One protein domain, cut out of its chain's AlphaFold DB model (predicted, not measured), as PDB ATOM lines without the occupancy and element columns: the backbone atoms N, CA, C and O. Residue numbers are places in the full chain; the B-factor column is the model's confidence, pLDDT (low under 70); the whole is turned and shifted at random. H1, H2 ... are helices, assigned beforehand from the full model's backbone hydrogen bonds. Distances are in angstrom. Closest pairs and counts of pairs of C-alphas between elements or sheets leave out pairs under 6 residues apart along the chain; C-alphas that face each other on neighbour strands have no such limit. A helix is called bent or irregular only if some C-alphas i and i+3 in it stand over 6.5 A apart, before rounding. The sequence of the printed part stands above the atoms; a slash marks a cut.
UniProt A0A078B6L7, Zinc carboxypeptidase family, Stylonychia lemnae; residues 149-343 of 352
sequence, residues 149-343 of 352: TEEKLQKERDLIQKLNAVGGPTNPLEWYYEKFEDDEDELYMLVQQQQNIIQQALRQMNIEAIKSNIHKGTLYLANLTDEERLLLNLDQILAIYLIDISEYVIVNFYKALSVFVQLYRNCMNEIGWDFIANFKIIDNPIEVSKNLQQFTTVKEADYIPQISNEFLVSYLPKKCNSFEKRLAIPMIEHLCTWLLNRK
ATOM      1  N   THR A 149     183.963 174.209 227.297       87.06
ATOM      2  CA  THR A 149     183.516 173.554 228.529       87.06
ATOM      3  C   THR A 149     183.155 172.092 228.259       87.06
ATOM      4  O   THR A 149     182.691 171.746 227.168       87.06
ATOM      5  N   GLU A 150     183.300 171.237 229.272       85.94
ATOM      6  CA  GLU A 150     182.937 169.816 229.164       85.94
ATOM      7  C   GLU A 150     181.478 169.633 228.709       85.94
ATOM      8  O   GLU A 150     181.179 168.754 227.911       85.94
ATOM      9  N   GLU A 151     180.576 170.524 229.133       90.50
ATOM     10  CA  GLU A 151     179.175 170.534 228.697       90.50
ATOM     11  C   GLU A 151     179.027 170.773 227.184       90.50
ATOM     12  O   GLU A 151     178.221 170.116 226.525       90.50
ATOM     13  N   LYS A 152     179.801 171.699 226.606       90.62
ATOM     14  CA  LYS A 152     179.769 171.980 225.161       90.62
ATOM     15  C   LYS A 152     180.331 170.815 224.353       90.62
ATOM     16  O   LYS A 152     179.725 170.428 223.357       90.62
ATOM     17  N   LEU A 153     181.445 170.242 224.810       89.06
ATOM     18  CA  LEU A 153     182.030 169.042 224.206       89.06
ATOM     19  C   LEU A 153     181.072 167.853 224.298       89.06
ATOM     20  O   LEU A 153     180.939 167.089 223.345       89.06
ATOM     21  N   GLN A 154     180.356 167.718 225.414       90.31
ATOM     22  CA  GLN A 154     179.350 166.676 225.564       90.31
ATOM     23  C   GLN A 154     178.186 166.868 224.588       90.31
ATOM     24  O   GLN A 154     177.795 165.902 223.945       90.31
ATOM     25  N   LYS A 155     177.698 168.099 224.383       90.50
ATOM     26  CA  LYS A 155     176.655 168.387 223.380       90.50
ATOM     27  C   LYS A 155     177.087 168.026 221.955       90.50
ATOM     28  O   LYS A 155     176.277 167.481 221.208       90.50
ATOM     29  N   GLU A 156     178.341 168.297 221.580       91.50
ATOM     30  CA  GLU A 156     178.903 167.851 220.291       91.50
ATOM     31  C   GLU A 156     178.869 166.314 220.187       91.50
ATOM     32  O   GLU A 156     178.340 165.759 219.222       91.50
ATOM     33  N   ARG A 157     179.336 165.613 221.229       90.94
ATOM     34  CA  ARG A 157     179.328 164.141 221.277       90.94
ATOM     35  C   ARG A 157     177.921 163.548 221.234       90.94
ATOM     36  O   ARG A 157     177.712 162.565 220.527       90.94
ATOM     37  N   ASP A 158     176.959 164.148 221.925       92.75
ATOM     38  CA  ASP A 158     175.571 163.683 221.966       92.75
ATOM     39  C   ASP A 158     174.928 163.706 220.569       92.75
ATOM     40  O   ASP A 158     174.152 162.811 220.230       92.75
ATOM     41  N   LEU A 159     175.263 164.696 219.729       91.25
ATOM     42  CA  LEU A 159     174.786 164.760 218.341       91.25
ATOM     43  C   LEU A 159     175.304 163.579 217.514       91.25
ATOM     44  O   LEU A 159     174.526 162.918 216.830       91.25
ATOM     45  N   ILE A 160     176.593 163.259 217.622       93.88
ATOM     46  CA  ILE A 160     177.196 162.109 216.931       93.88
ATOM     47  C   ILE A 160     176.686 160.779 217.502       93.88
ATOM     48  O   ILE A 160     176.454 159.821 216.759       93.88
ATOM     49  N   GLN A 161     176.449 160.714 218.813       94.19
ATOM     50  CA  GLN A 161     175.892 159.536 219.470       94.19
ATOM     51  C   GLN A 161     174.478 159.225 218.980       94.19
ATOM     52  O   GLN A 161     174.178 158.060 218.719       94.19
ATOM     53  N   LYS A 162     173.638 160.243 218.757       92.81
ATOM     54  CA  LYS A 162     172.303 160.070 218.154       92.81
ATOM     55  C   LYS A 162     172.351 159.445 216.757       92.81
ATOM     56  O   LYS A 162     171.392 158.792 216.355       92.81
ATOM     57  N   LEU A 163     173.460 159.605 216.034       91.19
ATOM     58  CA  LEU A 163     173.675 159.009 214.711       91.19
ATOM     59  C   LEU A 163     174.270 157.598 214.768       91.19
ATOM     60  O   LEU A 163     174.549 157.022 213.719       91.19
ATOM     61  N   ASN A 164     174.495 157.039 215.966       94.81
ATOM     62  CA  ASN A 164     175.256 155.802 216.169       94.81
ATOM     63  C   ASN A 164     176.626 155.839 215.469       94.81
ATOM     64  O   ASN A 164     177.123 154.827 214.975       94.81
ATOM     65  N   ALA A 165     177.220 157.031 215.404       95.44
ATOM     66  CA  ALA A 165     178.436 157.290 214.648       95.44
ATOM     67  C   ALA A 165     179.693 157.336 215.524       95.44
ATOM     68  O   ALA A 165     180.793 157.432 214.985       95.44
ATOM     69  N   VAL A 166     179.549 157.261 216.851       94.69
ATOM     70  CA  VAL A 166     180.675 157.295 217.795       94.69
ATOM     71  C   VAL A 166     181.571 156.079 217.581       94.69
ATOM     72  O   VAL A 166     181.101 154.943 217.528       94.69
ATOM     73  N   GLY A 167     182.872 156.326 217.473       92.31
ATOM     74  CA  GLY A 167     183.890 155.317 217.220       92.31
ATOM     75  C   GLY A 167     185.231 155.670 217.849       92.31
ATOM     76  O   GLY A 167     185.341 156.592 218.654       92.31
ATOM     77  N   GLY A 168     186.252 154.893 217.495       86.62
ATOM     78  CA  GLY A 168     187.638 155.178 217.857       86.62
ATOM     79  C   GLY A 168     188.333 156.076 216.831       86.62
ATOM     80  O   GLY A 168     187.773 156.340 215.764       86.62
ATOM     81  N   PRO A 169     189.573 156.502 217.119       87.81
ATOM     82  CA  PRO A 169     190.334 157.342 216.212       87.81
ATOM     83  C   PRO A 169     190.565 156.634 214.877       87.81
ATOM     84  O   PRO A 169     191.156 155.556 214.817       87.81
ATOM     85  N   THR A 170     190.113 157.279 213.812       88.81
ATOM     86  CA  THR A 170     190.330 156.903 212.418       88.81
ATOM     87  C   THR A 170     191.400 157.815 211.826       88.81
ATOM     88  O   THR A 170     191.517 158.982 212.199       88.81
ATOM     89  N   ASN A 171     192.210 157.315 210.893       90.44
ATOM     90  CA  ASN A 171     193.123 158.186 210.166       90.44
ATOM     91  C   ASN A 171     192.317 159.075 209.188       90.44
ATOM     92  O   ASN A 171     191.652 158.538 208.299       90.44
ATOM     93  N   PRO A 172     192.390 160.419 209.287       91.25
ATOM     94  CA  PRO A 172     191.594 161.327 208.462       91.25
ATOM     95  C   PRO A 172     191.918 161.266 206.964       91.25
ATOM     96  O   PRO A 172     191.208 161.885 206.179       91.25
ATOM     97  N   LEU A 173     192.963 160.537 206.559       91.25
ATOM     98  CA  LEU A 173     193.355 160.306 205.163       91.25
ATOM     99  C   LEU A 173     192.970 158.911 204.651       91.25
ATOM    100  O   LEU A 173     193.106 158.621 203.469       91.25
ATOM    101  N   GLU A 174     192.461 158.042 205.520       85.88
ATOM    102  CA  GLU A 174     192.141 156.650 205.192       85.88
ATOM    103  C   GLU A 174     190.809 156.504 204.436       85.88
ATOM    104  O   GLU A 174     190.427 155.431 204.003       85.88
ATOM    105  N   TRP A 175     190.063 157.581 204.229       82.50
ATOM    106  CA  TRP A 175     188.824 157.551 203.450       82.50
ATOM    107  C   TRP A 175     189.049 157.517 201.931       82.50
ATOM    108  O   TRP A 175     188.129 157.148 201.204       82.50
ATOM    109  N   TYR A 176     190.262 157.833 201.464       72.69
ATOM    110  CA  TYR A 176     190.613 157.952 200.049       72.69
ATOM    111  C   TYR A 176     191.423 156.730 199.587       72.69
ATOM    112  O   TYR A 176     192.649 156.763 199.503       72.69
ATOM    113  N   TYR A 177     190.739 155.603 199.368       58.06
ATOM    114  CA  TYR A 177     191.390 154.321 199.059       58.06
ATOM    115  C   TYR A 177     191.722 154.106 197.573       58.06
ATOM    116  O   TYR A 177     192.469 153.185 197.254       58.06
ATOM    117  N   GLU A 178     191.247 154.960 196.668       60.59
ATOM    118  CA  GLU A 178     191.461 154.805 195.225       60.59
ATOM    119  C   GLU A 178     191.970 156.124 194.643       60.59
ATOM    120  O   GLU A 178     191.209 156.953 194.155       60.59
ATOM    121  N   LYS A 179     193.288 156.345 194.732       56.28
ATOM    122  CA  LYS A 179     193.947 157.385 193.940       56.28
ATOM    123  C   LYS A 179     193.871 156.976 192.473       56.28
ATOM    124  O   LYS A 179     194.687 156.176 192.022       56.28
ATOM    125  N   PHE A 180     192.898 157.505 191.739       62.00
ATOM    126  CA  PHE A 180     193.024 157.583 190.289       62.00
ATOM    127  C   PHE A 180     194.178 158.549 190.001       62.00
ATOM    128  O   PHE A 180     194.245 159.621 190.599       62.00
ATOM    129  N   GLU A 181     195.135 158.129 189.172       66.62
ATOM    130  CA  GLU A 181     196.428 158.812 188.989       66.62
ATOM    131  C   GLU A 181     196.303 160.257 188.459       66.62
ATOM    132  O   GLU A 181     197.269 161.009 188.555       66.62
ATOM    133  N   ASP A 182     195.113 160.658 187.994       68.69
ATOM    134  CA  ASP A 182     194.866 161.935 187.318       68.69
ATOM    135  C   ASP A 182     193.908 162.899 188.060       68.69
ATOM    136  O   ASP A 182     193.805 164.057 187.657       68.69
ATOM    137  N   ASP A 183     193.256 162.480 189.156       69.06
ATOM    138  CA  ASP A 183     192.315 163.323 189.917       69.06
ATOM    139  C   ASP A 183     192.851 163.598 191.335       69.06
ATOM    140  O   ASP A 183     192.655 162.821 192.281       69.06
ATOM    141  N   GLU A 184     193.551 164.724 191.497       79.50
ATOM    142  CA  GLU A 184     193.902 165.244 192.820       79.50
ATOM    143  C   GLU A 184     192.634 165.767 193.514       79.50
ATOM    144  O   GLU A 184     192.154 166.864 193.228       79.50
ATOM    145  N   ASP A 185     192.076 164.984 194.441       88.19
ATOM    146  CA  ASP A 185     190.985 165.441 195.305       88.19
ATOM    147  C   ASP A 185     191.466 166.622 196.167       88.19
ATOM    148  O   ASP A 185     192.289 166.477 197.079       88.19
ATOM    149  N   GLU A 186     190.956 167.818 195.851       91.94
ATOM    150  CA  GLU A 186     191.317 169.068 196.522       91.94
ATOM    151  C   GLU A 186     191.092 168.990 198.041       91.94
ATOM    152  O   GLU A 186     191.930 169.462 198.810       91.94
ATOM    153  N   LEU A 187     189.994 168.377 198.504       93.62
ATOM    154  CA  LEU A 187     189.698 168.261 199.933       93.62
ATOM    155  C   LEU A 187     190.656 167.292 200.616       93.62
ATOM    156  O   LEU A 187     191.120 167.579 201.721       93.62
ATOM    157  N   TYR A 188     191.005 166.180 199.967       93.75
ATOM    158  CA  TYR A 188     192.045 165.284 200.470       93.75
ATOM    159  C   TYR A 188     193.373 166.032 200.658       93.75
ATOM    160  O   TYR A 188     193.992 165.931 201.721       93.75
ATOM    161  N   MET A 189     193.793 166.816 199.659       93.94
ATOM    162  CA  MET A 189     195.036 167.591 199.723       93.94
ATOM    163  C   MET A 189     194.995 168.645 200.834       93.94
ATOM    164  O   MET A 189     195.965 168.776 201.586       93.94
ATOM    165  N   LEU A 190     193.862 169.329 201.009       95.62
ATOM    166  CA  LEU A 190     193.640 170.278 202.103       95.62
ATOM    167  C   LEU A 190     193.732 169.598 203.477       95.62
ATOM    168  O   LEU A 190     194.459 170.071 204.354       95.62
ATOM    169  N   VAL A 191     193.053 168.461 203.664       96.38
ATOM    170  CA  VAL A 191     193.107 167.685 204.916       96.38
ATOM    171  C   VAL A 191     194.528 167.193 205.179       96.38
ATOM    172  O   VAL A 191     195.017 167.307 206.300       96.38
ATOM    173  N   GLN A 192     195.236 166.704 204.159       95.69
ATOM    174  CA  GLN A 192     196.620 166.253 204.295       95.69
ATOM    175  C   GLN A 192     197.561 167.396 204.687       95.69
ATOM    176  O   GLN A 192     198.369 167.244 205.609       95.69
ATOM    177  N   GLN A 193     197.459 168.542 204.013       96.50
ATOM    178  CA  GLN A 193     198.249 169.727 204.328       96.50
ATOM    179  C   GLN A 193     198.009 170.167 205.773       96.50
ATOM    180  O   GLN A 193     198.963 170.366 206.531       96.50
ATOM    181  N   GLN A 194     196.746 170.262 206.179       97.19
ATOM    182  CA  GLN A 194     196.393 170.749 207.502       97.19
ATOM    183  C   GLN A 194     196.761 169.754 208.607       97.19
ATOM    184  O   GLN A 194     197.250 170.159 209.661       97.19
ATOM    185  N   GLN A 195     196.646 168.452 208.339       95.69
ATOM    186  CA  GLN A 195     197.121 167.392 209.225       95.69
ATOM    187  C   GLN A 195     198.627 167.513 209.481       95.69
ATOM    188  O   GLN A 195     199.072 167.379 210.621       95.69
ATOM    189  N   ASN A 196     199.419 167.815 208.448       95.69
ATOM    190  CA  ASN A 196     200.860 168.024 208.596       95.69
ATOM    191  C   ASN A 196     201.176 169.265 209.444       95.69
ATOM    192  O   ASN A 196     202.034 169.190 210.325       95.69
ATOM    193  N   ILE A 197     200.470 170.379 209.221       95.44
ATOM    194  CA  ILE A 197     200.625 171.617 210.006       95.44
ATOM    195  C   ILE A 197     200.299 171.360 211.480       95.44
ATOM    196  O   ILE A 197     201.107 171.668 212.355       95.44
ATOM    197  N   ILE A 198     199.157 170.723 211.757       94.38
ATOM    198  CA  ILE A 198     198.720 170.385 213.117       94.38
ATOM    199  C   ILE A 198     199.746 169.481 213.802       94.38
ATOM    200  O   ILE A 198     200.158 169.754 214.926       94.38
ATOM    201  N   GLN A 199     200.222 168.431 213.128       92.06
ATOM    202  CA  GLN A 199     201.236 167.542 213.695       92.06
ATOM    203  C   GLN A 199     202.549 168.267 214.008       92.06
ATOM    204  O   GLN A 199     203.163 167.993 215.039       92.06
ATOM    205  N   GLN A 200     202.994 169.183 213.145       91.44
ATOM    206  CA  GLN A 200     204.196 169.980 213.395       91.44
ATOM    207  C   GLN A 200     204.011 170.920 214.589       91.44
ATOM    208  O   GLN A 200     204.875 170.952 215.465       91.44
ATOM    209  N   ALA A 201     202.875 171.616 214.662       89.56
ATOM    210  CA  ALA A 201     202.545 172.500 215.774       89.56
ATOM    211  C   ALA A 201     202.484 171.731 217.104       89.56
ATOM    212  O   ALA A 201     203.084 172.146 218.091       89.56
ATOM    213  N   LEU A 202     201.835 170.561 217.124       86.75
ATOM    214  CA  LEU A 202     201.734 169.726 218.324       86.75
ATOM    215  C   LEU A 202     203.092 169.169 218.770       86.75
ATOM    216  O   LEU A 202     203.348 169.105 219.964       86.75
ATOM    217  N   ARG A 203     204.008 168.828 217.851       85.06
ATOM    218  CA  ARG A 203     205.376 168.400 218.221       85.06
ATOM    219  C   ARG A 203     206.182 169.492 218.925       85.06
ATOM    220  O   ARG A 203     207.088 169.169 219.686       85.06
ATOM    221  N   GLN A 204     205.895 170.759 218.634       80.06
ATOM    222  CA  GLN A 204     206.559 171.899 219.269       80.06
ATOM    223  C   GLN A 204     205.985 172.204 220.658       80.06
ATOM    224  O   GLN A 204     206.642 172.855 221.470       80.06
ATOM    225  N   MET A 205     204.780 171.717 220.958       79.00
ATOM    226  CA  MET A 205     204.167 171.863 222.270       79.00
ATOM    227  C   MET A 205     204.734 170.809 223.238       79.00
ATOM    228  O   MET A 205     204.875 169.634 222.909       79.00
ATOM    229  N   ASN A 206     205.057 171.223 224.465       65.25
ATOM    230  CA  ASN A 206     205.541 170.335 225.525       65.25
ATOM    231  C   ASN A 206     204.320 169.807 226.299       65.25
ATOM    232  O   ASN A 206     203.833 170.470 227.216       65.25
ATOM    233  N   ILE A 207     203.727 168.700 225.838       60.34
ATOM    234  CA  ILE A 207     202.328 168.368 226.157       60.34
ATOM    235  C   ILE A 207     202.171 167.328 227.275       60.34
ATOM    236  O   ILE A 207     201.765 166.189 227.057       60.34
ATOM    237  N   GLU A 208     202.367 167.750 228.523       54.69
ATOM    238  CA  GLU A 208     201.709 167.064 229.651       54.69
ATOM    239  C   GLU A 208     200.175 167.276 229.635       54.69
ATOM    240  O   GLU A 208     199.445 166.526 230.281       54.69
ATOM    241  N   ALA A 209     199.679 168.203 228.800       48.78
ATOM    242  CA  ALA A 209     198.264 168.461 228.508       48.78
ATOM    243  C   ALA A 209     197.640 167.592 227.381       48.78
ATOM    244  O   ALA A 209     196.437 167.678 227.180       48.78
ATOM    245  N   ILE A 210     198.386 166.692 226.702       53.78
ATOM    246  CA  ILE A 210     197.812 165.670 225.776       53.78
ATOM    247  C   ILE A 210     196.888 164.699 226.541       53.78
ATOM    248  O   ILE A 210     196.160 163.908 225.952       53.78
ATOM    249  N   LYS A 211     196.916 164.741 227.879       53.66
ATOM    250  CA  LYS A 211     196.187 163.845 228.783       53.66
ATOM    251  C   LYS A 211     194.687 164.138 228.922       53.66
ATOM    252  O   LYS A 211     194.015 163.377 229.612       53.66
ATOM    253  N   SER A 212     194.150 165.193 228.313       57.56
ATOM    254  CA  SER A 212     192.703 165.430 228.252       57.56
ATOM    255  C   SER A 212     192.169 164.981 226.893       57.56
ATOM    256  O   SER A 212     192.850 165.132 225.887       57.56
ATOM    257  N   ASN A 213     190.963 164.414 226.861       71.94
ATOM    258  CA  ASN A 213     190.250 163.920 225.671       71.94
ATOM    259  C   ASN A 213     189.891 165.034 224.653       71.94
ATOM    260  O   ASN A 213     188.748 165.127 224.212       71.94
ATOM    261  N   ILE A 214     190.830 165.917 224.322       83.19
ATOM    262  CA  ILE A 214     190.666 167.038 223.405       83.19
ATOM    263  C   ILE A 214     191.260 166.640 222.060       83.19
ATOM    264  O   ILE A 214     192.396 166.176 221.975       83.19
ATOM    265  N   HIS A 215     190.484 166.861 221.008       89.12
ATOM    266  CA  HIS A 215     190.862 166.510 219.646       89.12
ATOM    267  C   HIS A 215     192.028 167.366 219.125       89.12
ATOM    268  O   HIS A 215     192.173 168.534 219.503       89.12
ATOM    269  N   LYS A 216     192.883 166.804 218.257       90.44
ATOM    270  CA  LYS A 216     194.121 167.468 217.791       90.44
ATOM    271  C   LYS A 216     193.898 168.816 217.117       90.44
ATOM    272  O   LYS A 216     194.691 169.730 217.337       90.44
ATOM    273  N   GLY A 217     192.870 168.948 216.286       91.88
ATOM    274  CA  GLY A 217     192.516 170.211 215.642       91.88
ATOM    275  C   GLY A 217     192.070 171.248 216.668       91.88
ATOM    276  O   GLY A 217     192.540 172.379 216.639       91.88
ATOM    277  N   THR A 218     191.269 170.851 217.653       91.56
ATOM    278  CA  THR A 218     190.873 171.711 218.774       91.56
ATOM    279  C   THR A 218     192.082 172.165 219.603       91.56
ATOM    280  O   THR A 218     192.195 173.351 219.913       91.56
ATOM    281  N   LEU A 219     193.028 171.269 219.908       89.88
ATOM    282  CA  LEU A 219     194.285 171.631 220.580       89.88
ATOM    283  C   LEU A 219     195.126 172.602 219.746       89.88
ATOM    284  O   LEU A 219     195.672 173.568 220.276       89.88
ATOM    285  N   TYR A 220     195.212 172.369 218.436       92.19
ATOM    286  CA  TYR A 220     195.886 173.281 217.520       92.19
ATOM    287  C   TYR A 220     195.250 174.676 217.545       92.19
ATOM    288  O   TYR A 220     195.961 175.663 217.706       92.19
ATOM    289  N   LEU A 221     193.920 174.765 217.473       92.62
ATOM    290  CA  LEU A 221     193.183 176.031 217.514       92.62
ATOM    291  C   LEU A 221     193.321 176.778 218.843       92.62
ATOM    292  O   LEU A 221     193.338 178.011 218.848       92.62
ATOM    293  N   ALA A 222     193.430 176.047 219.953       88.94
ATOM    294  CA  ALA A 222     193.701 176.622 221.266       88.94
ATOM    295  C   ALA A 222     195.115 177.212 221.368       88.94
ATOM    296  O   ALA A 222     195.349 178.115 222.165       88.94
ATOM    297  N   ASN A 223     196.056 176.712 220.561       87.88
ATOM    298  CA  ASN A 223     197.416 177.235 220.487       87.88
ATOM    299  C   ASN A 223     197.564 178.450 219.558       87.88
ATOM    300  O   ASN A 223     198.581 179.138 219.636       87.88
ATOM    301  N   LEU A 224     196.584 178.716 218.694       90.12
ATOM    302  CA  LEU A 224     196.578 179.918 217.865       90.12
ATOM    303  C   LEU A 224     196.183 181.144 218.689       90.12
ATOM    304  O   LEU A 224     195.276 181.090 219.525       90.12
ATOM    305  N   THR A 225     196.831 182.267 218.401       88.44
ATOM    306  CA  THR A 225     196.358 183.589 218.822       88.44
ATOM    307  C   THR A 225     195.027 183.927 218.143       88.44
ATOM    308  O   THR A 225     194.672 183.354 217.110       88.44
ATOM    309  N   ASP A 226     194.279 184.882 218.699       85.88
ATOM    310  CA  ASP A 226     193.016 185.316 218.089       85.88
ATOM    311  C   ASP A 226     193.233 185.907 216.685       85.88
ATOM    312  O   ASP A 226     192.440 185.646 215.784       85.88
ATOM    313  N   GLU A 227     194.345 186.619 216.464       89.56
ATOM    314  CA  GLU A 227     194.730 187.138 215.145       89.56
ATOM    315  C   GLU A 227     194.995 186.006 214.141       89.56
ATOM    316  O   GLU A 227     194.454 186.025 213.040       89.56
ATOM    317  N   GLU A 228     195.765 184.981 214.522       92.38
ATOM    318  CA  GLU A 228     196.021 183.817 213.659       92.38
ATOM    319  C   GLU A 228     194.741 183.039 213.346       92.38
ATOM    320  O   GLU A 228     194.576 182.544 212.231       92.38
ATOM    321  N   ARG A 229     193.811 182.949 214.304       91.31
ATOM    322  CA  ARG A 229     192.521 182.279 214.100       91.31
ATOM    323  C   ARG A 229     191.648 183.023 213.087       91.31
ATOM    324  O   ARG A 229     190.993 182.370 212.279       91.31
ATOM    325  N   LEU A 230     191.665 184.359 213.102       89.88
ATOM    326  CA  LEU A 230     190.941 185.200 212.139       89.88
ATOM    327  C   LEU A 230     191.501 185.107 210.711       89.88
ATOM    328  O   LEU A 230     190.803 185.448 209.761       89.88
ATOM    329  N   LEU A 231     192.740 184.639 210.545       93.75
ATOM    330  CA  LEU A 231     193.356 184.429 209.232       93.75
ATOM    331  C   LEU A 231     192.987 183.084 208.591       93.75
ATOM    332  O   LEU A 231     193.348 182.852 207.436       93.75
ATOM    333  N   LEU A 232     192.293 182.195 209.310       95.56
ATOM    334  CA  LEU A 232     191.872 180.909 208.763       95.56
ATOM    335  C   LEU A 232     190.719 181.088 207.769       95.56
ATOM    336  O   LEU A 232     189.672 181.641 208.103       95.56
ATOM    337  N   ASN A 233     190.891 180.560 206.558       95.38
ATOM    338  CA  ASN A 233     189.817 180.503 205.568       95.38
ATOM    339  C   ASN A 233     188.907 179.278 205.776       95.38
ATOM    340  O   ASN A 233     189.228 178.347 206.518       95.38
ATOM    341  N   LEU A 234     187.754 179.273 205.103       95.94
ATOM    342  CA  LEU A 234     186.778 178.181 205.157       95.94
ATOM    343  C   LEU A 234     187.384 176.808 204.840       95.94
ATOM    344  O   LEU A 234     187.084 175.852 205.547       95.94
ATOM    345  N   ASP A 235     188.241 176.699 203.825       97.12
ATOM    346  CA  ASP A 235     188.883 175.427 203.468       97.12
ATOM    347  C   ASP A 235     189.737 174.870 204.613       97.12
ATOM    348  O   ASP A 235     189.627 173.692 204.962       97.12
ATOM    349  N   GLN A 236     190.538 175.722 205.254       97.44
ATOM    350  CA  GLN A 236     191.329 175.345 206.423       97.44
ATOM    351  C   GLN A 236     190.431 174.944 207.593       97.44
ATOM    352  O   GLN A 236     190.700 173.946 208.256       97.44
ATOM    353  N   ILE A 237     189.346 175.682 207.836       97.69
ATOM    354  CA  ILE A 237     188.399 175.394 208.920       97.69
ATOM    355  C   ILE A 237     187.698 174.046 208.694       97.69
ATOM    356  O   ILE A 237     187.624 173.238 209.621       97.69
ATOM    357  N   LEU A 238     187.242 173.760 207.471       98.06
ATOM    358  CA  LEU A 238     186.633 172.476 207.108       98.06
ATOM    359  C   LEU A 238     187.630 171.315 207.235       98.06
ATOM    360  O   LEU A 238     187.274 170.252 207.743       98.06
ATOM    361  N   ALA A 239     188.886 171.521 206.831       98.12
ATOM    362  CA  ALA A 239     189.940 170.525 206.997       98.12
ATOM    363  C   ALA A 239     190.233 170.243 208.483       98.12
ATOM    364  O   ALA A 239     190.331 169.083 208.879       98.12
ATOM    365  N   ILE A 240     190.318 171.282 209.323       98.06
ATOM    366  CA  ILE A 240     190.504 171.139 210.779       98.06
ATOM    367  C   ILE A 240     189.316 170.395 211.403       98.06
ATOM    368  O   ILE A 240     189.524 169.511 212.233       98.06
ATOM    369  N   TYR A 241     188.089 170.708 210.983       97.88
ATOM    370  CA  TYR A 241     186.882 170.015 211.433       97.88
ATOM    371  C   TYR A 241     186.920 168.512 211.117       97.88
ATOM    372  O   TYR A 241     186.657 167.693 211.998       97.88
ATOM    373  N   LEU A 242     187.298 168.139 209.888       97.88
ATOM    374  CA  LEU A 242     187.454 166.732 209.501       97.88
ATOM    375  C   LEU A 242     188.548 166.027 210.318       97.88
ATOM    376  O   LEU A 242     188.382 164.882 210.734       97.88
ATOM    377  N   ILE A 243     189.649 166.711 210.617       97.25
ATOM    378  CA  ILE A 243     190.703 166.150 211.469       97.25
ATOM    379  C   ILE A 243     190.183 165.905 212.888       97.25
ATOM    380  O   ILE A 243     190.405 164.823 213.428       97.25
ATOM    381  N   ASP A 244     189.448 166.853 213.469       95.56
ATOM    382  CA  ASP A 244     188.870 166.701 214.808       95.56
ATOM    383  C   ASP A 244     187.887 165.536 214.886       95.56
ATOM    384  O   ASP A 244     188.001 164.678 215.761       95.56
ATOM    385  N   ILE A 245     186.927 165.486 213.961       96.00
ATOM    386  CA  ILE A 245     185.872 164.472 213.998       96.00
ATOM    387  C   ILE A 245     186.406 163.065 213.731       96.00
ATOM    388  O   ILE A 245     185.882 162.101 214.286       96.00
ATOM    389  N   SER A 246     187.499 162.937 212.967       95.75
ATOM    390  CA  SER A 246     188.149 161.646 212.713       95.75
ATOM    391  C   SER A 246     188.594 160.925 213.991       95.75
ATOM    392  O   SER A 246     188.736 159.706 213.983       95.75
ATOM    393  N   GLU A 247     188.775 161.637 215.107       93.62
ATOM    394  CA  GLU A 247     189.273 161.046 216.350       93.62
ATOM    395  C   GLU A 247     188.232 160.264 217.154       93.62
ATOM    396  O   GLU A 247     188.615 159.498 218.038       93.62
ATOM    397  N   TYR A 248     186.940 160.445 216.874       94.12
ATOM    398  CA  TYR A 248     185.875 159.881 217.707       94.12
ATOM    399  C   TYR A 248     184.660 159.371 216.927       94.12
ATOM    400  O   TYR A 248     183.613 159.099 217.523       94.12
ATOM    401  N   VAL A 249     184.783 159.197 215.609       95.19
ATOM    402  CA  VAL A 249     183.727 158.610 214.774       95.19
ATOM    403  C   VAL A 249     184.186 157.344 214.064       95.19
ATOM    404  O   VAL A 249     185.366 157.150 213.778       95.19
ATOM    405  N   ILE A 250     183.237 156.468 213.747       94.88
ATOM    406  CA  ILE A 250     183.502 155.264 212.955       94.88
ATOM    407  C   ILE A 250     183.884 155.616 211.509       94.88
ATOM    408  O   ILE A 250     183.338 156.543 210.909       94.88
ATOM    409  N   VAL A 251     184.756 154.802 210.906       94.06
ATOM    410  CA  VAL A 251     185.296 155.000 209.545       94.06
ATOM    411  C   VAL A 251     184.204 155.234 208.492       94.06
ATOM    412  O   VAL A 251     184.330 156.116 207.647       94.06
ATOM    413  N   ASN A 252     183.113 154.463 208.533       93.44
ATOM    414  CA  ASN A 252     182.027 154.584 207.553       93.44
ATOM    415  C   ASN A 252     181.283 155.918 207.668       93.44
ATOM    416  O   ASN A 252     180.922 156.507 206.650       93.44
ATOM    417  N   PHE A 253     181.085 156.410 208.892       95.06
ATOM    418  CA  PHE A 253     180.492 157.722 209.107       95.06
ATOM    419  C   PHE A 253     181.443 158.826 208.652       95.06
ATOM    420  O   PHE A 253     181.010 159.738 207.958       95.06
ATOM    421  N   TYR A 254     182.737 158.704 208.965       96.19
ATOM    422  CA  TYR A 254     183.749 159.647 208.493       96.19
ATOM    423  C   TYR A 254     183.752 159.758 206.962       96.19
ATOM    424  O   TYR A 254     183.695 160.860 206.433       96.19
ATOM    425  N   LYS A 255     183.702 158.630 206.240       94.00
ATOM    426  CA  LYS A 255     183.585 158.615 204.769       94.00
ATOM    427  C   LYS A 255     182.354 159.382 204.276       94.00
ATOM    428  O   LYS A 255     182.472 160.206 203.372       94.00
ATOM    429  N   ALA A 256     181.187 159.133 204.873       95.06
ATOM    430  CA  ALA A 256     179.961 159.848 204.520       95.06
ATOM    431  C   ALA A 256     180.066 161.352 204.824       95.06
ATOM    432  O   ALA A 256     179.640 162.176 204.018       95.06
ATOM    433  N   LEU A 257     180.672 161.707 205.957       96.69
ATOM    434  CA  LEU A 257     180.893 163.090 206.353       96.69
ATOM    435  C   LEU A 257     181.842 163.814 205.396       96.69
ATOM    436  O   LEU A 257     181.580 164.959 205.046       96.69
ATOM    437  N   SER A 258     182.909 163.169 204.936       95.75
ATOM    438  CA  SER A 258     183.832 163.784 203.986       95.75
ATOM    439  C   SER A 258     183.176 164.028 202.624       95.75
ATOM    440  O   SER A 258     183.364 165.095 202.043       95.75
ATOM    441  N   VAL A 259     182.317 163.110 202.154       95.06
ATOM    442  CA  VAL A 259     181.469 163.344 200.966       95.06
ATOM    443  C   VAL A 259     180.528 164.529 201.196       95.06
ATOM    444  O   VAL A 259     180.398 165.392 200.329       95.06
ATOM    445  N   PHE A 260     179.902 164.610 202.373       97.44
ATOM    446  CA  PHE A 260     179.081 165.758 202.752       97.44
ATOM    447  C   PHE A 260     179.887 167.066 202.722       97.44
ATOM    448  O   PHE A 260     179.451 168.018 202.078       97.44
ATOM    449  N   VAL A 261     181.070 167.118 203.345       97.62
ATOM    450  CA  VAL A 261     181.927 168.315 203.370       97.62
ATOM    451  C   VAL A 261     182.366 168.703 201.960       97.62
ATOM    452  O   VAL A 261     182.337 169.888 201.635       97.62
ATOM    453  N   GLN A 262     182.686 167.739 201.093       96.19
ATOM    454  CA  GLN A 262     183.009 168.005 199.691       96.19
ATOM    455  C   GLN A 262     181.832 168.645 198.946       96.19
ATOM    456  O   GLN A 262     181.995 169.672 198.284       96.19
ATOM    457  N   LEU A 263     180.633 168.068 199.063       97.00
ATOM    458  CA  LEU A 263     179.422 168.619 198.447       97.00
ATOM    459  C   LEU A 263     179.109 170.015 198.995       97.00
ATOM    460  O   LEU A 263     178.708 170.903 198.242       97.00
ATOM    461  N   TYR A 264     179.319 170.218 200.293       97.62
ATOM    462  CA  TYR A 264     179.060 171.482 200.963       97.62
ATOM    463  C   TYR A 264     180.049 172.575 200.544       97.62
ATOM    464  O   TYR A 264     179.647 173.695 200.222       97.62
ATOM    465  N   ARG A 265     181.336 172.233 200.444       97.00
ATOM    466  CA  ARG A 265     182.385 173.085 199.876       97.00
ATOM    467  C   ARG A 265     182.056 173.484 198.437       97.00
ATOM    468  O   ARG A 265     182.099 174.667 198.104       97.00
ATOM    469  N   ASN A 266     181.670 172.518 197.603       96.06
ATOM    470  CA  ASN A 266     181.288 172.766 196.211       96.06
ATOM    471  C   ASN A 266     180.069 173.694 196.115       96.06
ATOM    472  O   ASN A 266     180.057 174.599 195.285       96.06
ATOM    473  N   CYS A 267     179.084 173.525 197.001       96.69
ATOM    474  CA  CYS A 267     177.947 174.434 197.116       96.69
ATOM    475  C   CYS A 267     178.406 175.864 197.396       96.69
ATOM    476  O   CYS A 267     178.080 176.772 196.638       96.69
ATOM    477  N   MET A 268     179.211 176.076 198.437       95.81
ATOM    478  CA  MET A 268     179.710 177.412 198.779       95.81
ATOM    479  C   MET A 268     180.518 178.045 197.639       95.81
ATOM    480  O   MET A 268     180.368 179.234 197.374       95.81
ATOM    481  N   ASN A 269     181.318 177.262 196.918       94.94
ATOM    482  CA  ASN A 269     182.072 177.755 195.766       94.94
ATOM    483  C   ASN A 269     181.194 178.088 194.552       94.94
ATOM    484  O   ASN A 269     181.515 179.022 193.821       94.94
ATOM    485  N   GLU A 270     180.087 177.371 194.353       94.06
ATOM    486  CA  GLU A 270     179.162 177.600 193.238       94.06
ATOM    487  C   GLU A 270     178.223 178.785 193.494       94.06
ATOM    488  O   GLU A 270     178.001 179.587 192.591       94.06
ATOM    489  N   ILE A 271     177.684 178.918 194.714       92.69
ATOM    490  CA  ILE A 271     176.625 179.898 195.015       92.69
ATOM    491  C   ILE A 271     177.016 180.974 196.030       92.69
ATOM    492  O   ILE A 271     176.297 181.959 196.165       92.69
ATOM    493  N   GLY A 272     178.130 180.833 196.751       91.81
ATOM    494  CA  GLY A 272     178.460 181.712 197.878       91.81
ATOM    495  C   GLY A 272     178.653 183.176 197.478       91.81
ATOM    496  O   GLY A 272     178.190 184.078 198.176       91.81
ATOM    497  N   TRP A 273     179.286 183.437 196.330       90.06
ATOM    498  CA  TRP A 273     179.461 184.806 195.829       90.06
ATOM    499  C   TRP A 273     178.126 185.465 195.471       90.06
ATOM    500  O   TRP A 273     177.895 186.616 195.843       90.06
ATOM    501  N   ASP A 274     177.235 184.714 194.821       87.94
ATOM    502  CA  ASP A 274     175.889 185.175 194.474       87.94
ATOM    503  C   ASP A 274     175.026 185.388 195.715       87.94
ATOM    504  O   ASP A 274     174.311 186.383 195.819       87.94
ATOM    505  N   PHE A 275     175.157 184.504 196.701       86.38
ATOM    506  CA  PHE A 275     174.494 184.633 197.988       86.38
ATOM    507  C   PHE A 275     174.864 185.960 198.668       86.38
ATOM    508  O   PHE A 275     173.982 186.742 199.010       86.38
ATOM    509  N   ILE A 276     176.156 186.288 198.787       83.69
ATOM    510  CA  ILE A 276     176.589 187.562 199.394       83.69
ATOM    511  C   ILE A 276     176.084 188.772 198.602       83.69
ATOM    512  O   ILE A 276     175.664 189.759 199.212       83.69
ATOM    513  N   ALA A 277     176.142 188.708 197.269       82.06
ATOM    514  CA  ALA A 277     175.683 189.791 196.404       82.06
ATOM    515  C   ALA A 277     174.181 190.072 196.568       82.06
ATOM    516  O   ALA A 277     173.768 191.221 196.479       82.06
ATOM    517  N   ASN A 278     173.380 189.046 196.862       80.31
ATOM    518  CA  ASN A 278     171.945 189.198 197.095       80.31
ATOM    519  C   ASN A 278     171.614 189.741 198.498       80.31
ATOM    520  O   ASN A 278     170.618 190.441 198.658       80.31
ATOM    521  N   PHE A 279     172.429 189.438 199.518       71.38
ATOM    522  CA  PHE A 279     172.206 189.905 200.898       71.38
ATOM    523  C   PHE A 279     172.694 191.330 201.149       71.38
ATOM    524  O   PHE A 279     172.087 192.082 201.911       71.38
ATOM    525  N   LYS A 280     173.811 191.714 200.531       64.88
ATOM    526  CA  LYS A 280     174.277 193.094 200.561       64.88
ATOM    527  C   LYS A 280     173.605 193.787 199.384       64.88
ATOM    528  O   LYS A 280     174.018 193.576 198.255       64.88
ATOM    529  N   ILE A 281     172.583 194.608 199.624       54.56
ATOM    530  CA  ILE A 281     172.124 195.587 198.628       54.56
ATOM    531  C   ILE A 281     173.303 196.550 198.414       54.56
ATOM    532  O   ILE A 281     173.428 197.553 199.110       54.56
ATOM    533  N   ILE A 282     174.267 196.184 197.568       51.81
ATOM    534  CA  ILE A 282     175.402 197.043 197.256       51.81
ATOM    535  C   ILE A 282     174.953 197.930 196.096       51.81
ATOM    536  O   ILE A 282     174.768 197.444 194.984       51.81
ATOM    537  N   ASP A 283     174.839 199.236 196.354       45.88
ATOM    538  CA  ASP A 283     174.572 200.292 195.353       45.88
ATOM    539  C   ASP A 283     175.632 200.371 194.237       45.88
ATOM    540  O   ASP A 283     175.488 201.111 193.269       45.88
ATOM    541  N   ASN A 284     176.702 199.588 194.352       47.44
ATOM    542  CA  ASN A 284     177.643 199.312 193.286       47.44
ATOM    543  C   ASN A 284     177.881 197.806 193.255       47.44
ATOM    544  O   ASN A 284     178.491 197.291 194.196       47.44
ATOM    545  N   PRO A 285     177.464 197.083 192.204       47.19
ATOM    546  CA  PRO A 285     177.923 195.724 192.014       47.19
ATOM    547  C   PRO A 285     179.429 195.835 191.817       47.19
ATOM    548  O   PRO A 285     179.908 196.185 190.741       47.19
ATOM    549  N   ILE A 286     180.199 195.616 192.882       50.34
ATOM    550  CA  ILE A 286     181.607 195.336 192.703       50.34
ATOM    551  C   ILE A 286     181.568 194.083 191.842       50.34
ATOM    552  O   ILE A 286     181.092 193.037 192.288       50.34
ATOM    553  N   GLU A 287     182.006 194.223 190.595       50.56
ATOM    554  CA  GLU A 287     182.421 193.140 189.719       50.56
ATOM    555  C   GLU A 287     183.594 192.411 190.399       50.56
ATOM    556  O   GLU A 287     184.712 192.373 189.890       50.56
ATOM    557  N   VAL A 288     183.375 191.860 191.601       52.19
ATOM    558  CA  VAL A 288     184.254 190.880 192.216       52.19
ATOM    559  C   VAL A 288     184.057 189.672 191.338       52.19
ATOM    560  O   VAL A 288     183.133 188.883 191.511       52.19
ATOM    561  N   SER A 289     184.876 189.653 190.296       49.91
ATOM    562  CA  SER A 289     185.064 188.590 189.343       49.91
ATOM    563  C   SER A 289     184.678 187.254 189.968       49.91
ATOM    564  O   SER A 289     185.457 186.681 190.732       49.91
ATOM    565  N   LYS A 290     183.526 186.711 189.563       53.34
ATOM    566  CA  LYS A 290     183.158 185.299 189.761       53.34
ATOM    567  C   LYS A 290     184.236 184.315 189.252       53.34
ATOM    568  O   LYS A 290     184.078 183.112 189.384       53.34
ATOM    569  N   ASN A 291     185.323 184.818 188.659       54.44
ATOM    570  CA  ASN A 291     186.204 184.114 187.742       54.44
ATOM    571  C   ASN A 291     187.650 183.909 188.222       54.44
ATOM    572  O   ASN A 291     188.442 183.431 187.418       54.44
ATOM    573  N   LEU A 292     188.047 184.255 189.456       65.88
ATOM    574  CA  LEU A 292     189.465 184.091 189.850       65.88
ATOM    575  C   LEU A 292     189.724 183.325 191.150       65.88
ATOM    576  O   LEU A 292     190.771 182.691 191.245       65.88
ATOM    577  N   GLN A 293     188.825 183.346 192.137       83.50
ATOM    578  CA  GLN A 293     189.063 182.666 193.416       83.50
ATOM    579  C   GLN A 293     187.823 181.926 193.920       83.50
ATOM    580  O   GLN A 293     186.707 182.451 193.906       83.50
ATOM    581  N   GLN A 294     188.045 180.694 194.383       91.12
ATOM    582  CA  GLN A 294     187.044 179.882 195.070       91.12
ATOM    583  C   GLN A 294     186.563 180.615 196.337       91.12
ATOM    584  O   GLN A 294     187.356 181.186 197.080       91.12
ATOM    585  N   PHE A 295     185.255 180.625 196.588       93.69
ATOM    586  CA  PHE A 295     184.657 181.290 197.751       93.69
ATOM    587  C   PHE A 295     185.285 180.826 199.074       93.69
ATOM    588  O   PHE A 295     185.603 181.642 199.943       93.69
ATOM    589  N   THR A 296     185.505 179.518 199.213       95.38
ATOM    590  CA  THR A 296     186.001 178.895 200.444       95.38
ATOM    591  C   THR A 296     187.482 179.165 200.727       95.38
ATOM    592  O   THR A 296     187.932 178.990 201.858       95.38
ATOM    593  N   THR A 297     188.250 179.664 199.755       94.56
ATOM    594  CA  THR A 297     189.650 180.059 199.985       94.56
ATOM    595  C   THR A 297     189.784 181.496 200.489       94.56
ATOM    596  O   THR A 297     190.842 181.870 200.996       94.56
ATOM    597  N   VAL A 298     188.714 182.294 200.386       91.88
ATOM    598  CA  VAL A 298     188.717 183.737 200.678       91.88
ATOM    599  C   VAL A 298     187.860 184.091 201.889       91.88
ATOM    600  O   VAL A 298     188.173 185.037 202.609       91.88
ATOM    601  N   LYS A 299     186.737 183.397 202.086       92.62
ATOM    602  CA  LYS A 299     185.743 183.766 203.098       92.62
ATOM    603  C   LYS A 299     185.940 183.036 204.421       92.62
ATOM    604  O   LYS A 299     186.516 181.952 204.479       92.62
ATOM    605  N   GLU A 300     185.434 183.680 205.467       91.44
ATOM    606  CA  GLU A 300     185.387 183.189 206.843       91.44
ATOM    607  C   GLU A 300     184.174 182.273 207.085       91.44
ATOM    608  O   GLU A 300     183.270 182.160 206.252       91.44
ATOM    609  N   ALA A 301     184.137 181.617 208.243       92.00
ATOM    610  CA  ALA A 301     183.141 180.595 208.557       92.00
ATOM    611  C   ALA A 301     181.716 181.099 208.839       92.00
ATOM    612  O   ALA A 301     180.789 180.286 208.848       92.00
ATOM    613  N   ASP A 302     181.499 182.407 208.997       90.25
ATOM    614  CA  ASP A 302     180.170 182.981 209.262       90.25
ATOM    615  C   ASP A 302     179.138 182.707 208.156       90.25
ATOM    616  O   ASP A 302     177.931 182.766 208.393       90.25
ATOM    617  N   TYR A 303     179.582 182.368 206.945       89.56
ATOM    618  CA  TYR A 303     178.682 182.032 205.841       89.56
ATOM    619  C   TYR A 303     178.169 180.584 205.895       89.56
ATOM    620  O   TYR A 303     177.173 180.280 205.236       89.56
ATOM    621  N   ILE A 304     178.781 179.698 206.698       92.81
ATOM    622  CA  ILE A 304     178.353 178.293 206.805       92.81
ATOM    623  C   ILE A 304     176.899 178.187 207.292       92.81
ATOM    624  O   ILE A 304     176.101 177.575 206.583       92.81
ATOM    625  N   PRO A 305     176.481 178.782 208.426       92.81
ATOM    626  CA  PRO A 305     175.089 178.666 208.865       92.81
ATOM    627  C   PRO A 305     174.087 179.269 207.867       92.81
ATOM    628  O   PRO A 305     172.976 178.769 207.726       92.81
ATOM    629  N   GLN A 306     174.489 180.310 207.133       89.38
ATOM    630  CA  GLN A 306     173.619 181.027 206.194       89.38
ATOM    631  C   GLN A 306     173.330 180.214 204.922       89.38
ATOM    632  O   GLN A 306     172.194 180.177 204.454       89.38
ATOM    633  N   ILE A 307     174.343 179.525 204.386       93.56
ATOM    634  CA  ILE A 307     174.232 178.725 203.152       93.56
ATOM    635  C   ILE A 307     173.591 177.348 203.417       93.56
ATOM    636  O   ILE A 307     173.108 176.695 202.491       93.56
ATOM    637  N   SER A 308     173.512 176.922 204.681       95.69
ATOM    638  CA  SER A 308     173.033 175.591 205.088       95.69
ATOM    639  C   SER A 308     171.654 175.233 204.524       95.69
ATOM    640  O   SER A 308     171.452 174.128 204.018       95.69
ATOM    641  N   ASN A 309     170.709 176.174 204.566       94.25
ATOM    642  CA  ASN A 309     169.348 175.937 204.086       94.25
ATOM    643  C   ASN A 309     169.290 175.812 202.558       94.25
ATOM    644  O   ASN A 309     168.669 174.882 202.045       94.25
ATOM    645  N   GLU A 310     170.001 176.680 201.835       95.06
ATOM    646  CA  GLU A 310     170.090 176.613 200.370       95.06
ATOM    647  C   GLU A 310     170.761 175.309 199.913       95.06
ATOM    648  O   GLU A 310     170.318 174.659 198.962       95.06
ATOM    649  N   PHE A 311     171.784 174.862 200.644       96.56
ATOM    650  CA  PHE A 311     172.409 173.574 200.391       96.56
ATOM    651  C   PHE A 311     171.420 172.413 200.541       96.56
ATOM    652  O   PHE A 311     171.313 171.573 199.649       96.56
ATOM    653  N   LEU A 312     170.680 172.364 201.651       96.75
ATOM    654  CA  LEU A 312     169.760 171.268 201.957       96.75
ATOM    655  C   LEU A 312     168.528 171.225 201.045       96.75
ATOM    656  O   LEU A 312     168.002 170.140 200.783       96.75
ATOM    657  N   VAL A 313     168.015 172.386 200.639       95.19
ATOM    658  CA  VAL A 313     166.769 172.503 199.866       95.19
ATOM    659  C   VAL A 313     167.035 172.418 198.367       95.19
ATOM    660  O   VAL A 313     166.328 171.690 197.671       95.19
ATOM    661  N   SER A 314     168.064 173.108 197.878       94.69
ATOM    662  CA  SER A 314     168.281 173.288 196.441       94.69
ATOM    663  C   SER A 314     169.484 172.504 195.928       94.69
ATOM    664  O   SER A 314     169.388 171.799 194.921       94.69
ATOM    665  N   TYR A 315     170.634 172.618 196.599       96.81
ATOM    666  CA  TYR A 315     171.893 172.094 196.065       96.81
ATOM    667  C   TYR A 315     171.986 170.570 196.155       96.81
ATOM    668  O   TYR A 315     172.224 169.898 195.148       96.81
ATOM    669  N   LEU A 316     171.782 170.018 197.353       96.62
ATOM    670  CA  LEU A 316     171.963 168.601 197.645       96.62
ATOM    671  C   LEU A 316     171.039 167.719 196.786       96.62
ATOM    672  O   LEU A 316     171.570 166.847 196.095       96.62
ATOM    673  N   PRO A 317     169.714 167.975 196.689       95.94
ATOM    674  CA  PRO A 317     168.838 167.166 195.839       95.94
ATOM    675  C   PRO A 317     169.198 167.236 194.349       95.94
ATOM    676  O   PRO A 317     168.986 166.271 193.619       95.94
ATOM    677  N   LYS A 318     169.750 168.368 193.889       96.31
ATOM    678  CA  LYS A 318     170.144 168.580 192.489       96.31
ATOM    679  C   LYS A 318     171.460 167.884 192.136       96.31
ATOM    680  O   LYS A 318     171.595 167.386 191.022       96.31
ATOM    681  N   LYS A 319     172.444 167.907 193.038       95.81
ATOM    682  CA  LYS A 319     173.829 167.481 192.756       95.81
ATOM    683  C   LYS A 319     174.133 166.065 193.235       95.81
ATOM    684  O   LYS A 319     174.963 165.400 192.630       95.81
ATOM    685  N   CYS A 320     173.469 165.604 194.293       93.56
ATOM    686  CA  CYS A 320     173.654 164.267 194.847       93.56
ATOM    687  C   CYS A 320     172.345 163.771 195.478       93.56
ATOM    688  O   CYS A 320     172.178 163.754 196.696       93.56
ATOM    689  N   ASN A 321     171.395 163.369 194.633       89.75
ATOM    690  CA  ASN A 321     170.078 162.899 195.069       89.75
ATOM    691  C   ASN A 321     170.111 161.582 195.872       89.75
ATOM    692  O   ASN A 321     169.126 161.250 196.527       89.75
ATOM    693  N   SER A 322     171.216 160.837 195.818       93.31
ATOM    694  CA  SER A 322     171.431 159.614 196.594       93.31
ATOM    695  C   SER A 322     171.882 159.882 198.031       93.31
ATOM    696  O   SER A 322     171.766 158.991 198.870       93.31
ATOM    697  N   PHE A 323     172.384 161.084 198.338       94.50
ATOM    698  CA  PHE A 323     172.783 161.439 199.694       94.50
ATOM    699  C   PHE A 323     171.558 161.889 200.495       94.50
ATOM    700  O   PHE A 323     170.927 162.905 200.201       94.50
ATOM    701  N   GLU A 324     171.207 161.128 201.529       92.94
ATOM    702  CA  GLU A 324     169.981 161.372 202.279       92.94
ATOM    703  C   GLU A 324     170.028 162.689 203.069       92.94
ATOM    704  O   GLU A 324     170.881 162.899 203.934       92.94
ATOM    705  N   LYS A 325     169.021 163.549 202.862       93.88
ATOM    706  CA  LYS A 325     168.841 164.794 203.632       93.88
ATOM    707  C   LYS A 325     168.791 164.543 205.148       93.88
ATOM    708  O   LYS A 325     169.283 165.363 205.919       93.88
ATOM    709  N   ARG A 326     168.248 163.394 205.571       92.44
ATOM    710  CA  ARG A 326     168.184 162.967 206.983       92.44
ATOM    711  C   ARG A 326     169.559 162.797 207.625       92.44
ATOM    712  O   ARG A 326     169.667 162.968 208.831       92.44
ATOM    713  N   LEU A 327     170.584 162.482 206.834       93.69
ATOM    714  CA  LEU A 327     171.964 162.398 207.298       93.69
ATOM    715  C   LEU A 327     172.667 163.761 207.220       93.69
ATOM    716  O   LEU A 327     173.431 164.108 208.115       93.69
ATOM    717  N   ALA A 328     172.374 164.558 206.189       96.00
ATOM    718  CA  ALA A 328     172.983 165.875 205.997       96.00
ATOM    719  C   ALA A 328     172.594 166.897 207.083       96.00
ATOM    720  O   ALA A 328     173.449 167.649 207.539       96.00
ATOM    721  N   ILE A 329     171.328 166.913 207.518       95.81
ATOM    722  CA  ILE A 329     170.832 167.822 208.572       95.81
ATOM    723  C   ILE A 329     171.683 167.741 209.854       95.81
ATOM    724  O   ILE A 329     172.284 168.751 210.221       95.81
ATOM    725  N   PRO A 330     171.818 166.574 210.511       95.50
ATOM    726  CA  PRO A 330     172.579 166.485 211.753       95.50
ATOM    727  C   PRO A 330     174.089 166.692 211.542       95.50
ATOM    728  O   PRO A 330     174.774 167.142 212.458       95.50
ATOM    729  N   MET A 331     174.625 166.431 210.340       97.00
ATOM    730  CA  MET A 331     176.013 166.781 210.000       97.00
ATOM    731  C   MET A 331     176.232 168.302 209.961       97.00
ATOM    732  O   MET A 331     177.251 168.780 210.462       97.00
ATOM    733  N   ILE A 332     175.277 169.065 209.416       97.00
ATOM    734  CA  ILE A 332     175.305 170.537 209.432       97.00
ATOM    735  C   ILE A 332     175.135 171.059 210.857       97.00
ATOM    736  O   ILE A 332     175.904 171.919 211.279       97.00
ATOM    737  N   GLU A 333     174.172 170.532 211.619       95.88
ATOM    738  CA  GLU A 333     173.963 170.918 213.022       95.88
ATOM    739  C   GLU A 333     175.230 170.722 213.853       95.88
ATOM    740  O   GLU A 333     175.630 171.612 214.612       95.88
ATOM    741  N   HIS A 334     175.898 169.582 213.669       96.31
ATOM    742  CA  HIS A 334     177.159 169.297 214.330       96.31
ATOM    743  C   HIS A 334     178.262 170.273 213.897       96.31
ATOM    744  O   HIS A 334     178.906 170.874 214.757       96.31
ATOM    745  N   LEU A 335     178.446 170.502 212.588       97.25
ATOM    746  CA  LEU A 335     179.428 171.462 212.071       97.25
ATOM    747  C   LEU A 335     179.187 172.877 212.625       97.25
ATOM    748  O   LEU A 335     180.113 173.510 213.126       97.25
ATOM    749  N   CYS A 336     177.952 173.375 212.595       96.25
ATOM    750  CA  CYS A 336     177.622 174.702 213.116       96.25
ATOM    751  C   CYS A 336     177.840 174.806 214.629       96.25
ATOM    752  O   CYS A 336     178.347 175.823 215.104       96.25
ATOM    753  N   THR A 337     177.515 173.755 215.385       94.94
ATOM    754  CA  THR A 337     177.797 173.693 216.827       94.94
ATOM    755  C   THR A 337     179.303 173.737 217.090       94.94
ATOM    756  O   THR A 337     179.763 174.526 217.919       94.94
ATOM    757  N   TRP A 338     180.079 172.963 216.328       95.75
ATOM    758  CA  TRP A 338     181.539 172.927 216.406       95.75
ATOM    759  C   TRP A 338     182.162 174.304 216.124       95.75
ATOM    760  O   TRP A 338     183.042 174.746 216.872       95.75
ATOM    761  N   LEU A 339     181.665 175.017 215.102       95.31
ATOM    762  CA  LEU A 339     182.097 176.376 214.746       95.31
ATOM    763  C   LEU A 339     181.761 177.397 215.836       95.31
ATOM    764  O   LEU A 339     182.609 178.215 216.202       95.31
ATOM    765  N   LEU A 340     180.538 177.341 216.372       93.25
ATOM    766  CA  LEU A 340     180.065 178.245 217.418       93.25
ATOM    767  C   LEU A 340     180.892 178.094 218.701       93.25
ATOM    768  O   LEU A 340     181.313 179.090 219.298       93.25
ATOM    769  N   ASN A 341     181.174 176.854 219.106       92.25
ATOM    770  CA  ASN A 341     181.973 176.565 220.297       92.25
ATOM    771  C   ASN A 341     183.415 177.071 220.167       92.25
ATOM    772  O   ASN A 341     184.000 177.504 221.158       92.25
ATOM    773  N   ARG A 342     183.952 177.107 218.942       92.31
ATOM    774  CA  ARG A 342     185.312 177.585 218.637       92.31
ATOM    775  C   ARG A 342     185.386 179.055 218.210       92.31
ATOM    776  O   ARG A 342     186.481 179.532 217.922       92.31
ATOM    777  N   LYS A 343     184.258 179.781 218.236       91.69
ATOM    778  CA  LYS A 343     184.130 181.213 217.877       91.69
ATOM    779  C   LYS A 343     184.466 181.542 216.424       91.69
ATOM    780  O   LYS A 343     184.821 182.673 216.114       91.69
TER     781      LYS A 343
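AT A GLANCE: This is residues 149 to 343 of the 352 residues of the protein "Zinc carboxypeptidase family" of Stylonychia lemnae (UniProt A0A078B6L7). A compact helical body is built round the hairpin of H6 and H7, with H2 and H4 packed on H6 at one side and the hairpin of H9 and H10 on the other side, where H9 crosses H7. H1 runs along H10 away from the core, short H8 packs on H6 and H7, and two stretches stick out: residues 177 to 184, in the link from H1 to H2, and residues 278 to 284, of which 278 to 279 belong to H7. The 195 printed residues hold ten named helices, H1 to H10 in order, and no named strand: the class is all helix. The radius of gyration of the C-alphas is 17.2 A and the spans are 55 by 41 by 39 A.

IN THESE COORDINATES: Find C-alpha 150 at (182.937, 169.816, 229.164); from there H1 runs 18.1 A to residue 162. Go on to H2, residues 186 to 204, 27.5 A long. Next come H3, residues 208 to 211, H4, residues 216 to 223, and H5, residues 226 to 230. H6, residues 234 to 245, measures 16.3 A. C-alpha 251 at (185.296, 155.000, 209.545) begins H7, residues 251 to 279, 38.3 A long, with a kink of 52 degrees near residue 273; it is irregular, C-alphas 270 and 273 being 7.7 A apart. After H8, residues 295 to 298, look for H9, residues 303 to 319, 20.2 A long, with a kink of 64 degrees near residue 310; it is only just irregular, with C-alphas 306 and 309 7.0 A apart. H10, residues 325 to 341, spans 24.3 A and ends at C-alpha 341 (181.973, 176.565, 220.297).

HOW THE PARTS SIT: Begin at the hub, H6 and H7, which touch four helices each. They form a hairpin at a shallow tilt of 23 degrees, with closest C-alphas Leu 242 and Ser 258, 7.2 A apart. H2 touches H6 with residues 187 to 195 alone, closest at the C-alphas of Val 191 and Ala 239, 4.7 A. H4 touches H6 at Gly 217 and Asp 244, C-alphas 5.1 A apart, and H2 at Tyr 220 and Ile 198, 6.0 A. H8 touches H6, the C-alphas of Thr 296 and Leu 234 being 4.8 A apart, and H7, those of Phe 295 and Asn 269 also 4.8 A. H9 touches H7 only just about perpendicular, at 73 degrees, with the C-alphas of Phe 311 and Cys 267 closest, 6.5 A. H9 and H10 are a hairpin at a shallow tilt of 15 degrees, closest at the C-alphas of Pro 305 and Cys 336, 6.3 A. H10 touches H1 at 8 degrees, opposite ways, the C-alphas of His 334 and Glu 156 being 6.4 A apart. H3 and H5 touch no helix. Every O i to N i+4 pair is within hydrogen-bond range in H1, H2, H4, H5 and H6, against 23 of 25 in H7, 8 of 13 in H9 and 12 of 13 in H10; H3 and H8 are too short for such a pair.

THE WHOLE: The C-alphas of Glu 208 and Asp 283 are the two farthest apart, 54.9 A. The printed part has no cut, and its long links are H1 to H2 and H7 to H8. Confidence is under 70 at residues 177 to 183, 206 to 212 and 280 to 292.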